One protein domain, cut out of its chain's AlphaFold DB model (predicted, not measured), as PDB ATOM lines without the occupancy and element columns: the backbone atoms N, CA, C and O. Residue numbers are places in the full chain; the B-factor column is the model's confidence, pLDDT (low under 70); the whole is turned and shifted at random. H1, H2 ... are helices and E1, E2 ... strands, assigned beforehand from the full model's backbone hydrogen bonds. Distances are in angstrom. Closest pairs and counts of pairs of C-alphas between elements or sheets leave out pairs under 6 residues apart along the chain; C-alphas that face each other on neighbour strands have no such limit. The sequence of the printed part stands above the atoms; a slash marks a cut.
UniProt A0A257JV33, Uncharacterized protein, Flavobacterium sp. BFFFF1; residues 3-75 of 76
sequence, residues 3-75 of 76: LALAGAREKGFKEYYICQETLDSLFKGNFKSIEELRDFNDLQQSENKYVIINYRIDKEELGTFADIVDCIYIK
ATOM      1  N   LEU A   3     173.511 190.529 188.611       42.59
ATOM      2  CA  LEU A   3     173.617 191.016 189.991       42.59
ATOM      3  C   LEU A   3     175.036 191.467 190.374       42.59
ATOM      4  O   LEU A   3     175.170 192.345 191.217       42.59
ATOM      5  N   ALA A   4     176.085 190.938 189.733       50.47
ATOM      6  CA  ALA A   4     177.468 191.319 190.043       50.47
ATOM      7  C   ALA A   4     177.833 192.727 189.523       50.47
ATOM      8  O   ALA A   4     178.449 193.503 190.247       50.47
ATOM      9  N   LEU A   5     177.380 193.099 188.315       49.94
ATOM     10  CA  LEU A   5     177.674 194.417 187.729       49.94
ATOM     11  C   LEU A   5     176.968 195.578 188.453       49.94
ATOM     12  O   LEU A   5     177.485 196.692 188.500       49.94
ATOM     13  N   ALA A   6     175.787 195.344 189.034       48.38
ATOM     14  CA  ALA A   6     175.030 196.402 189.705       48.38
ATOM     15  C   ALA A   6     175.729 196.894 190.988       48.38
ATOM     16  O   ALA A   6     175.799 198.099 191.216       48.38
ATOM     17  N   GLY A   7     176.322 195.984 191.774       45.66
ATOM     18  CA  GLY A   7     177.093 196.341 192.974       45.66
ATOM     19  C   GLY A   7     178.429 197.032 192.669       45.66
ATOM     20  O   GLY A   7     178.925 197.808 193.485       45.66
ATOM     21  N   ALA A   8     178.988 196.808 191.476       47.66
ATOM     22  CA  ALA A   8     180.204 197.472 191.013       47.66
ATOM     23  C   ALA A   8     179.961 198.962 190.669       47.66
ATOM     24  O   ALA A   8     180.815 199.823 190.866       47.66
ATOM     25  N   ARG A   9     178.760 199.353 190.240       48.47
ATOM     26  CA  ARG A   9     178.492 200.776 189.958       48.47
ATOM     27  C   ARG A   9     178.404 201.651 191.211       48.47
ATOM     28  O   ARG A   9     178.748 202.827 191.139       48.47
ATOM     29  N   GLU A  10     178.016 201.093 192.356       50.22
ATOM     30  CA  GLU A  10     177.854 201.862 193.600       50.22
ATOM     31  C   GLU A  10     179.176 202.247 194.287       50.22
ATOM     32  O   GLU A  10     179.187 203.207 195.051       50.22
ATOM     33  N   LYS A  11     180.305 201.571 194.002       55.88
ATOM     34  CA  LYS A  11     181.619 201.906 194.603       55.88
ATOM     35  C   LYS A  11     182.617 202.568 193.645       55.88
ATOM     36  O   LYS A  11     183.805 202.624 193.946       55.88
ATOM     37  N   GLY A  12     182.161 203.055 192.489       70.00
ATOM     38  CA  GLY A  12     183.042 203.696 191.507       70.00
ATOM     39  C   GLY A  12     183.944 202.720 190.747       70.00
ATOM     40  O   GLY A  12     184.997 203.125 190.249       70.00
ATOM     41  N   PHE A  13     183.544 201.448 190.644       82.38
ATOM     42  CA  PHE A  13     184.242 200.517 189.771       82.38
ATOM     43  C   PHE A  13     184.070 200.939 188.307       82.38
ATOM     44  O   PHE A  13     183.021 201.444 187.890       82.38
ATOM     45  N   LYS A  14     185.125 200.726 187.530       87.56
ATOM     46  CA  LYS A  14     185.174 200.947 186.089       87.56
ATOM     47  C   LYS A  14     185.318 199.608 185.390       87.56
ATOM     48  O   LYS A  14     185.940 198.686 185.911       87.56
ATOM     49  N   GLU A  15     184.729 199.538 184.207       89.94
ATOM     50  CA  GLU A  15     184.826 198.379 183.332       89.94
ATOM     51  C   GLU A  15     185.671 198.766 182.124       89.94
ATOM     52  O   GLU A  15     185.485 199.845 181.549       89.94
ATOM     53  N   TYR A  16     186.599 197.897 181.746       90.31
ATOM     54  CA  TYR A  16     187.455 198.100 180.589       90.31
ATOM     55  C   TYR A  16     187.558 196.829 179.755       90.31
ATOM     56  O   TYR A  16     187.691 195.734 180.293       90.31
ATOM     57  N   TYR A  17     187.490 196.969 178.435       93.38
ATOM     58  CA  TYR A  17     187.506 195.842 177.508       93.38
ATOM     59  C   TYR A  17     188.906 195.672 176.937       93.38
ATOM     60  O   TYR A  17     189.465 196.641 176.429       93.38
ATOM     61  N   ILE A  18     189.445 194.453 176.987       95.06
ATOM     62  CA  ILE A  18     190.808 194.168 176.531       95.06
ATOM     63  C   ILE A  18     190.908 192.929 175.648       95.06
ATOM     64  O   ILE A  18     190.090 192.005 175.731       95.06
ATOM     65  N   CYS A  19     191.943 192.897 174.813       96.38
ATOM     66  CA  CYS A  19     192.317 191.738 174.013       96.38
ATOM     67  C   CYS A  19     193.225 190.761 174.792       96.38
ATOM     68  O   CYS A  19     193.625 191.017 175.932       96.38
ATOM     69  N   GLN A  20     193.547 189.619 174.174       95.62
ATOM     70  CA  GLN A  20     194.410 188.592 174.774       95.62
ATOM     71  C   GLN A  20     195.823 189.118 175.053       95.62
ATOM     72  O   GLN A  20     196.380 188.866 176.117       95.62
ATOM     73  N   GLU A  21     196.401 189.864 174.116       96.00
ATOM     74  CA  GLU A  21     197.777 190.357 174.185       96.00
ATOM     75  C   GLU A  21     197.971 191.330 175.357       96.00
ATOM     76  O   GLU A  21     198.992 191.300 176.055       96.00
ATOM     77  N   THR A  22     196.960 192.162 175.614       95.75
ATOM     78  CA  THR A  22     196.904 193.039 176.786       95.75
ATOM     79  C   THR A  22     196.798 192.230 178.074       95.75
ATOM     80  O   THR A  22     197.522 192.518 179.029       95.75
ATOM     81  N   LEU A  23     195.949 191.196 178.111       95.25
ATOM     82  CA  LEU A  23     195.784 190.339 179.288       95.25
ATOM     83  C   LEU A  23     197.090 189.616 179.648       95.25
ATOM     84  O   LEU A  23     197.518 189.625 180.804       95.25
ATOM     85  N   ASP A  24     197.766 189.056 178.650       95.56
ATOM     86  CA  ASP A  24     199.050 188.378 178.832       95.56
ATOM     87  C   ASP A  24     200.130 189.344 179.341       95.56
ATOM     88  O   ASP A  24     200.973 188.974 180.161       95.56
ATOM     89  N   SER A  25     200.111 190.594 178.871       95.31
ATOM     90  CA  SER A  25     201.034 191.642 179.323       95.31
ATOM     91  C   SER A  25     200.732 192.108 180.748       95.31
ATOM     92  O   SER A  25     201.666 192.372 181.510       95.31
ATOM     93  N   LEU A  26     199.454 192.137 181.139       93.88
ATOM     94  CA  LEU A  26     199.033 192.435 182.508       93.88
ATOM     95  C   LEU A  26     199.573 191.381 183.476       93.88
ATOM     96  O   LEU A  26     200.196 191.740 184.475       93.88
ATOM     97  N   PHE A  27     199.427 190.091 183.159       92.94
ATOM     98  CA  PHE A  27     199.940 189.013 184.014       92.94
ATOM     99  C   PHE A  27     201.469 188.956 184.103       92.94
ATOM    100  O   PHE A  27     202.006 188.425 185.073       92.94
ATOM    101  N   LYS A  28     202.183 189.538 183.135       95.12
ATOM    102  CA  LYS A  28     203.645 189.709 183.197       95.12
ATOM    103  C   LYS A  28     204.084 190.864 184.105       95.12
ATOM    104  O   LYS A  28     205.277 191.000 184.353       95.12
ATOM    105  N   GLY A  29     203.149 191.674 184.613       91.00
ATOM    106  CA  GLY A  29     203.452 192.818 185.477       91.00
ATOM    107  C   GLY A  29     204.049 194.008 184.723       91.00
ATOM    108  O   GLY A  29     204.811 194.780 185.299       91.00
ATOM    109  N   ASN A  30     203.726 194.155 183.435       90.62
ATOM    110  CA  ASN A  30     204.314 195.190 182.579       90.62
ATOM    111  C   ASN A  30     203.713 196.593 182.781       90.62
ATOM    112  O   ASN A  30     204.212 197.544 182.185       90.62
ATOM    113  N   PHE A  31     202.664 196.732 183.596       91.69
ATOM    114  CA  PHE A  31     201.935 197.987 183.793       91.69
ATOM    115  C   PHE A  31     202.008 198.450 185.245       91.69
ATOM    116  O   PHE A  31     201.893 197.646 186.173       91.69
ATOM    117  N   LYS A  32     202.161 199.759 185.441       88.19
ATOM    118  CA  LYS A  32     202.160 200.413 186.758       88.19
ATOM    119  C   LYS A  32     200.827 201.071 187.094       88.19
ATOM    120  O   LYS A  32     200.592 201.390 188.257       88.19
ATOM    121  N   SER A  33     199.971 201.283 186.098       89.94
ATOM    122  CA  SER A  33     198.649 201.884 186.259       89.94
ATOM    123  C   SER A  33     197.642 201.297 185.271       89.94
ATOM    124  O   SER A  33     198.004 200.666 184.274       89.94
ATOM    125  N   ILE A  34     196.357 201.540 185.534       90.44
ATOM    126  CA  ILE A  34     195.282 201.164 184.603       90.44
ATOM    127  C   ILE A  34     195.319 202.018 183.328       90.44
ATOM    128  O   ILE A  34     194.918 201.545 182.270       90.44
ATOM    129  N   GLU A  35     195.823 203.254 183.401       90.62
ATOM    130  CA  GLU A  35     195.991 204.115 182.222       90.62
ATOM    131  C   GLU A  35     197.020 203.542 181.246       90.62
ATOM    132  O   GLU A  35     196.720 203.430 180.063       90.62
ATOM    133  N   GLU A  36     198.174 203.074 181.735       93.38
ATOM    134  CA  GLU A  36     199.181 202.420 180.884       93.38
ATOM    135  C   GLU A  36     198.624 201.164 180.202       93.38
ATOM    136  O   GLU A  36     198.870 200.927 179.018       93.38
ATOM    137  N   LEU A  37     197.842 200.368 180.939       93.94
ATOM    138  CA  LEU A  37     197.172 199.192 180.392       93.94
ATOM    139  C   LEU A  37     196.155 199.575 179.309       93.94
ATOM    140  O   LEU A  37     196.054 198.888 178.290       93.94
ATOM    141  N   ARG A  38     195.401 200.663 179.520       91.81
ATOM    142  CA  ARG A  38     194.413 201.159 178.557       91.81
ATOM    143  C   ARG A  38     195.086 201.577 177.261       91.81
ATOM    144  O   ARG A  38     194.726 201.058 176.207       91.81
ATOM    145  N   ASP A  39     196.087 202.440 177.372       94.06
ATOM    146  CA  ASP A  39     196.810 202.983 176.229       94.06
ATOM    147  C   ASP A  39     197.512 201.859 175.447       94.06
ATOM    148  O   ASP A  39     197.510 201.862 174.218       94.06
ATOM    149  N   PHE A  40     198.045 200.841 176.134       95.19
ATOM    150  CA  PHE A  40     198.603 199.656 175.477       95.19
ATOM    151  C   PHE A  40     197.554 198.870 174.682       95.19
ATOM    152  O   PHE A  40     197.849 198.418 173.574       95.19
ATOM    153  N   ASN A  41     196.350 198.697 175.234       95.12
ATOM    154  CA  ASN A  41     195.270 197.969 174.576       95.12
ATOM    155  C   ASN A  41     194.716 198.716 173.360       95.12
ATOM    156  O   ASN A  41     194.426 198.082 172.353       95.12
ATOM    157  N   ASP A  42     194.625 200.046 173.424       93.00
ATOM    158  CA  ASP A  42     194.168 200.880 172.302       93.00
ATOM    159  C   ASP A  42     195.116 200.802 171.091       93.00
ATOM    160  O   ASP A  42     194.707 201.031 169.951       93.00
ATOM    161  N   LEU A  43     196.384 200.443 171.319       94.25
ATOM    162  CA  LEU A  43     197.357 200.165 170.260       94.25
ATOM    163  C   LEU A  43     197.208 198.760 169.663       94.25
ATOM    164  O   LEU A  43     197.736 198.502 168.577       94.25
ATOM    165  N   GLN A  44     196.515 197.846 170.348       91.31
ATOM    166  CA  GLN A  44     196.259 196.512 169.822       91.31
ATOM    167  C   GLN A  44     195.127 196.588 168.798       91.31
ATOM    168  O   GLN A  44     194.044 197.098 169.062       91.31
ATOM    169  N   GLN A  45     195.356 196.031 167.610       85.81
ATOM    170  CA  GLN A  45     194.317 195.885 166.580       85.81
ATOM    171  C   GLN A  45     193.516 194.582 166.747       85.81
ATOM    172  O   GLN A  45     192.802 194.159 165.837       85.81
ATOM    173  N   SER A  46     193.665 193.926 167.898       91.94
ATOM    174  CA  SER A  46     193.029 192.656 168.227       91.94
ATOM    175  C   SER A  46     191.641 192.864 168.831       91.94
ATOM    176  O   SER A  46     191.321 193.899 169.410       91.94
ATOM    177  N   GLU A  47     190.794 191.848 168.708       93.19
ATOM    178  CA  GLU A  47     189.450 191.862 169.280       93.19
ATOM    179  C   GLU A  47     189.485 191.863 170.818       93.19
ATOM    180  O   GLU A  47     190.166 191.044 171.444       93.19
ATOM    181  N   ASN A  48     188.681 192.737 171.430       94.12
ATOM    182  CA  ASN A  48     188.503 192.775 172.878       94.12
ATOM    183  C   ASN A  48     187.571 191.647 173.351       94.12
ATOM    184  O   ASN A  48     186.346 191.747 173.230       94.12
ATOM    185  N   LYS A  49     188.168 190.597 173.921       94.81
ATOM    186  CA  LYS A  49     187.495 189.370 174.385       94.81
ATOM    187  C   LYS A  49     187.293 189.304 175.892       94.81
ATOM    188  O   LYS A  49     186.543 188.455 176.364       94.81
ATOM    189  N   TYR A  50     187.950 190.173 176.649       95.19
ATOM    190  CA  TYR A  50     187.901 190.165 178.105       95.19
ATOM    191  C   TYR A  50     187.391 191.495 178.640       95.19
ATOM    192  O   TYR A  50     187.564 192.540 178.010       95.19
ATOM    193  N   VAL A  51     186.787 191.450 179.820       94.06
ATOM    194  CA  VAL A  51     186.382 192.622 180.589       94.06
ATOM    195  C   VAL A  51     187.143 192.620 181.904       94.06
ATOM    196  O   VAL A  51     187.142 191.623 182.623       94.06
ATOM    197  N   ILE A  52     187.784 193.742 182.208       93.56
ATOM    198  CA  ILE A  52     188.413 194.048 183.487       93.56
ATOM    199  C   ILE A  52     187.454 194.915 184.294       93.56
ATOM    200  O   ILE A  52     186.988 195.941 183.801       93.56
ATOM    201  N   ILE A  53     187.226 194.537 185.548       92.69
ATOM    202  CA  ILE A  53     186.611 195.384 186.567       92.69
ATOM    203  C   ILE A  53     187.722 195.907 187.470       92.69
ATOM    204  O   ILE A  53     188.464 195.125 188.068       92.69
ATOM    205  N   ASN A  54     187.844 197.226 187.574       91.62
ATOM    206  CA  ASN A  54     188.882 197.864 188.372       91.62
ATOM    207  C   ASN A  54     188.338 199.036 189.188       91.62
ATOM    208  O   ASN A  54     187.310 199.625 188.865       91.62
ATOM    209  N   TYR A  55     189.051 199.404 190.243       89.00
ATOM    210  CA  TYR A  55     188.719 200.552 191.079       89.00
ATOM    211  C   TYR A  55     189.979 201.150 191.695       89.00
ATOM    212  O   TYR A  55     191.044 200.536 191.689       89.00
ATOM    213  N   ARG A  56     189.862 202.374 192.204       88.62
ATOM    214  CA  ARG A  56     190.950 203.067 192.889       88.62
ATOM    215  C   ARG A  56     190.683 203.071 194.385       88.62
ATOM    216  O   ARG A  56     189.572 203.378 194.808       88.62
ATOM    217  N   ILE A  57     191.704 202.739 195.165       88.62
ATOM    218  CA  ILE A  57     191.705 202.914 196.617       88.62
ATOM    219  C   ILE A  57     192.710 204.007 196.948       88.62
ATOM    220  O   ILE A  57     193.901 203.863 196.657       88.62
ATOM    221  N   ASP A  58     192.245 205.068 197.591       87.31
ATOM    222  CA  ASP A  58     193.129 206.088 198.139       87.31
ATOM    223  C   ASP A  58     193.816 205.555 199.404       87.31
ATOM    224  O   ASP A  58     193.192 204.967 200.289       87.31
ATOM    225  N   LYS A  59     195.133 205.732 199.480       85.94
ATOM    226  CA  LYS A  59     195.955 205.420 200.651       85.94
ATOM    227  C   LYS A  59     196.305 206.730 201.337       85.94
ATOM    228  O   LYS A  59     197.400 207.260 201.150       85.94
ATOM    229  N   GLU A  60     195.353 207.240 202.114       81.31
ATOM    230  CA  GLU A  60     195.451 208.540 202.793       81.31
ATOM    231  C   GLU A  60     196.754 208.685 203.597       81.31
ATOM    232  O   GLU A  60     197.418 209.714 203.514       81.31
ATOM    233  N   GLU A  61     197.190 207.618 204.273       80.94
ATOM    234  CA  GLU A  61     198.429 207.580 205.069       80.94
ATOM    235  C   GLU A  61     199.712 207.826 204.257       80.94
ATOM    236  O   GLU A  61     200.735 208.228 204.808       80.94
ATOM    237  N   LEU A  62     199.675 207.577 202.947       79.56
ATOM    238  CA  LEU A  62     200.821 207.675 202.041       79.56
ATOM    239  C   LEU A  62     200.662 208.802 201.009       79.56
ATOM    240  O   LEU A  62     201.540 208.971 200.163       79.56
ATOM    241  N   GLY A  63     199.547 209.545 201.042       85.25
ATOM    242  CA  GLY A  63     199.245 210.597 200.067       85.25
ATOM    243  C   GLY A  63     199.225 210.098 198.617       85.25
ATOM    244  O   GLY A  63     199.568 210.842 197.701       85.25
ATOM    245  N   THR A  64     198.886 208.827 198.406       88.06
ATOM    246  CA  THR A  64     198.888 208.176 197.090       88.06
ATOM    247  C   THR A  64     197.651 207.299 196.930       88.06
ATOM    248  O   THR A  64     196.848 207.173 197.849       88.06
ATOM    249  N   PHE A  65     197.501 206.664 195.774       87.25
ATOM    250  CA  PHE A  65     196.427 205.723 195.491       87.25
ATOM    251  C   PHE A  65     196.984 204.396 194.971       87.25
ATOM    252  O   PHE A  65     198.131 204.300 194.535       87.25
ATOM    253  N   ALA A  66     196.158 203.357 195.024       86.56
ATOM    254  CA  ALA A  66     196.397 202.090 194.353       86.56
ATOM    255  C   ALA A  66     195.245 201.811 193.387       86.56
ATOM    256  O   ALA A  66     194.078 201.857 193.783       86.56
ATOM    257  N   ASP A  67     195.574 201.503 192.135       88.69
ATOM    258  CA  ASP A  67     194.601 200.955 191.199       88.69
ATOM    259  C   ASP A  67     194.531 199.433 191.397       88.69
ATOM    260  O   ASP A  67     195.549 198.737 191.373       88.69
ATOM    261  N   ILE A  68     193.325 198.919 191.621       89.00
ATOM    262  CA  ILE A  68     193.047 197.512 191.902       89.00
ATOM    263  C   ILE A  68     192.266 196.921 190.739       89.00
ATOM    264  O   ILE A  68     191.233 197.462 190.345       89.00
ATOM    265  N   VAL A  69     192.740 195.790 190.221       91.19
ATOM    266  CA  VAL A  69     191.963 194.920 189.334       91.19
ATOM    267  C   VAL A  69     191.230 193.906 190.206       91.19
ATOM    268  O   VAL A  69     191.867 193.082 190.856       91.19
ATOM    269  N   ASP A  70     189.904 194.001 190.243       89.50
ATOM    270  CA  ASP A  70     189.040 193.160 191.079       89.50
ATOM    271  C   ASP A  70     188.711 191.833 190.391       89.50
ATOM    272  O   ASP A  70     188.809 190.756 190.974       89.50
ATOM    273  N   CYS A  71     188.334 191.912 189.113       92.06
ATOM    274  CA  CYS A  71     187.863 190.767 188.350       92.06
ATOM    275  C   CYS A  71     188.240 190.901 186.875       92.06
ATOM    276  O   CYS A  71     188.266 192.003 186.326       92.06
ATOM    277  N   ILE A  72     188.495 189.759 186.235       93.69
ATOM    278  CA  ILE A  72     188.648 189.638 184.786       93.69
ATOM    279  C   ILE A  72     187.760 188.484 184.320       93.69
ATOM    280  O   ILE A  72     187.856 187.382 184.865       93.69
ATOM    281  N   TYR A  73     186.910 188.715 183.320       93.06
ATOM    282  CA  TYR A  73     186.040 187.682 182.752       93.06
ATOM    283  C   TYR A  73     185.964 187.758 181.224       93.06
ATOM    284  O   TYR A  73     186.292 188.777 180.619       93.06
ATOM    285  N   ILE A  74     185.559 186.652 180.598       94.44
ATOM    286  CA  ILE A  74     185.391 186.554 179.143       94.44
ATOM    287  C   ILE A  74     184.068 187.214 178.755       94.44
ATOM    288  O   ILE A  74     183.036 186.960 179.373       94.44
ATOM    289  N   LYS A  75     184.117 188.068 177.737       84.62
ATOM    290  CA  LYS A  75     182.952 188.705 177.134       84.62
ATOM    291  C   LYS A  75     182.208 187.676 176.271       84.62
ATOM    292  O   LYS A  75     182.820 187.106 175.371       84.62
TER     293      LYS A  75
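Overview. This is residues 3 to 75 of the 76 residues of an uncharacterized protein of Flavobacterium sp. BFFFF1 (UniProt A0A257JV33). What does the model look like? A long, strongly twisted hairpin, E2 and E3, with short E1 beside E2 makes a three-stranded sheet; H3 lies over one face and forms a helical hairpin with H2, while H1 only grazes the sheet. The hairpin's tip, residues 59 to 64, sticks out. What are the counts and size? The printed part has 73 residues, in the order H1 E1 H2 H3 E2 E3, of mixed class, helices and strands, with an antiparallel sheet E1 - E2 - E3. It is only just compact, close to loose, with a radius of gyration of the C-alphas of 13.0 A, and only just flat, spanning 39 by 31 by 17 A.

Along the chain. Where does the first half run? H1 is residues 3 to 10, 12.2 A, from C-alpha 3 at (173.617, 191.016, 189.991). E1 is residues 14 to 18, 13.0 A, and H2 is residues 20 to 27, 10.8 A. What follows? H3 is residues 34 to 42, 12.4 A, and E2 residues 50 to 59, 28.4 A. E3 is residues 64 to 74, 31.2 A, ending at C-alpha 74 (185.391, 186.554, 179.143).

Arrangement. How do the strands pair? E1 and E2 are antiparallel at 139 degrees, with N 16 and O 52 at 2.9 A. The hairpin E2 and E3 is antiparallel at 161 degrees, with N 55 and O 68 at 2.9 A. Where are the helices? H3 is on the sheet at a height of 9.0 A, only just over E2 with 3 C-alphas, and along the strands at 3 degrees on the local plane. H2 only grazes the sheet; it touches H3, closest C-alphas Thr 22 and Asn 41, 5.6 A, at a shallow tilt of 23 degrees, opposite ways. H1 only grazes the sheet with residues 5 to 9 and is apart from H2 and H3. Are the helix backbones complete? Every O i to N i+4 pair is within hydrogen-bond range in H2 and H3; in H1, 1 of 4 is, beside 2 of 5 O i to N i+3 pairs.

Size, cuts and confidence. How large is it? The two C-alphas farthest apart, those of Gln 45 and Glu 61, are 40.4 A apart. Are there cuts, long links or weak places? The printed part has no cut and no long link. Residues 3 to 11 are under 70 in pLDDT; the mean of the printed part is 85.6.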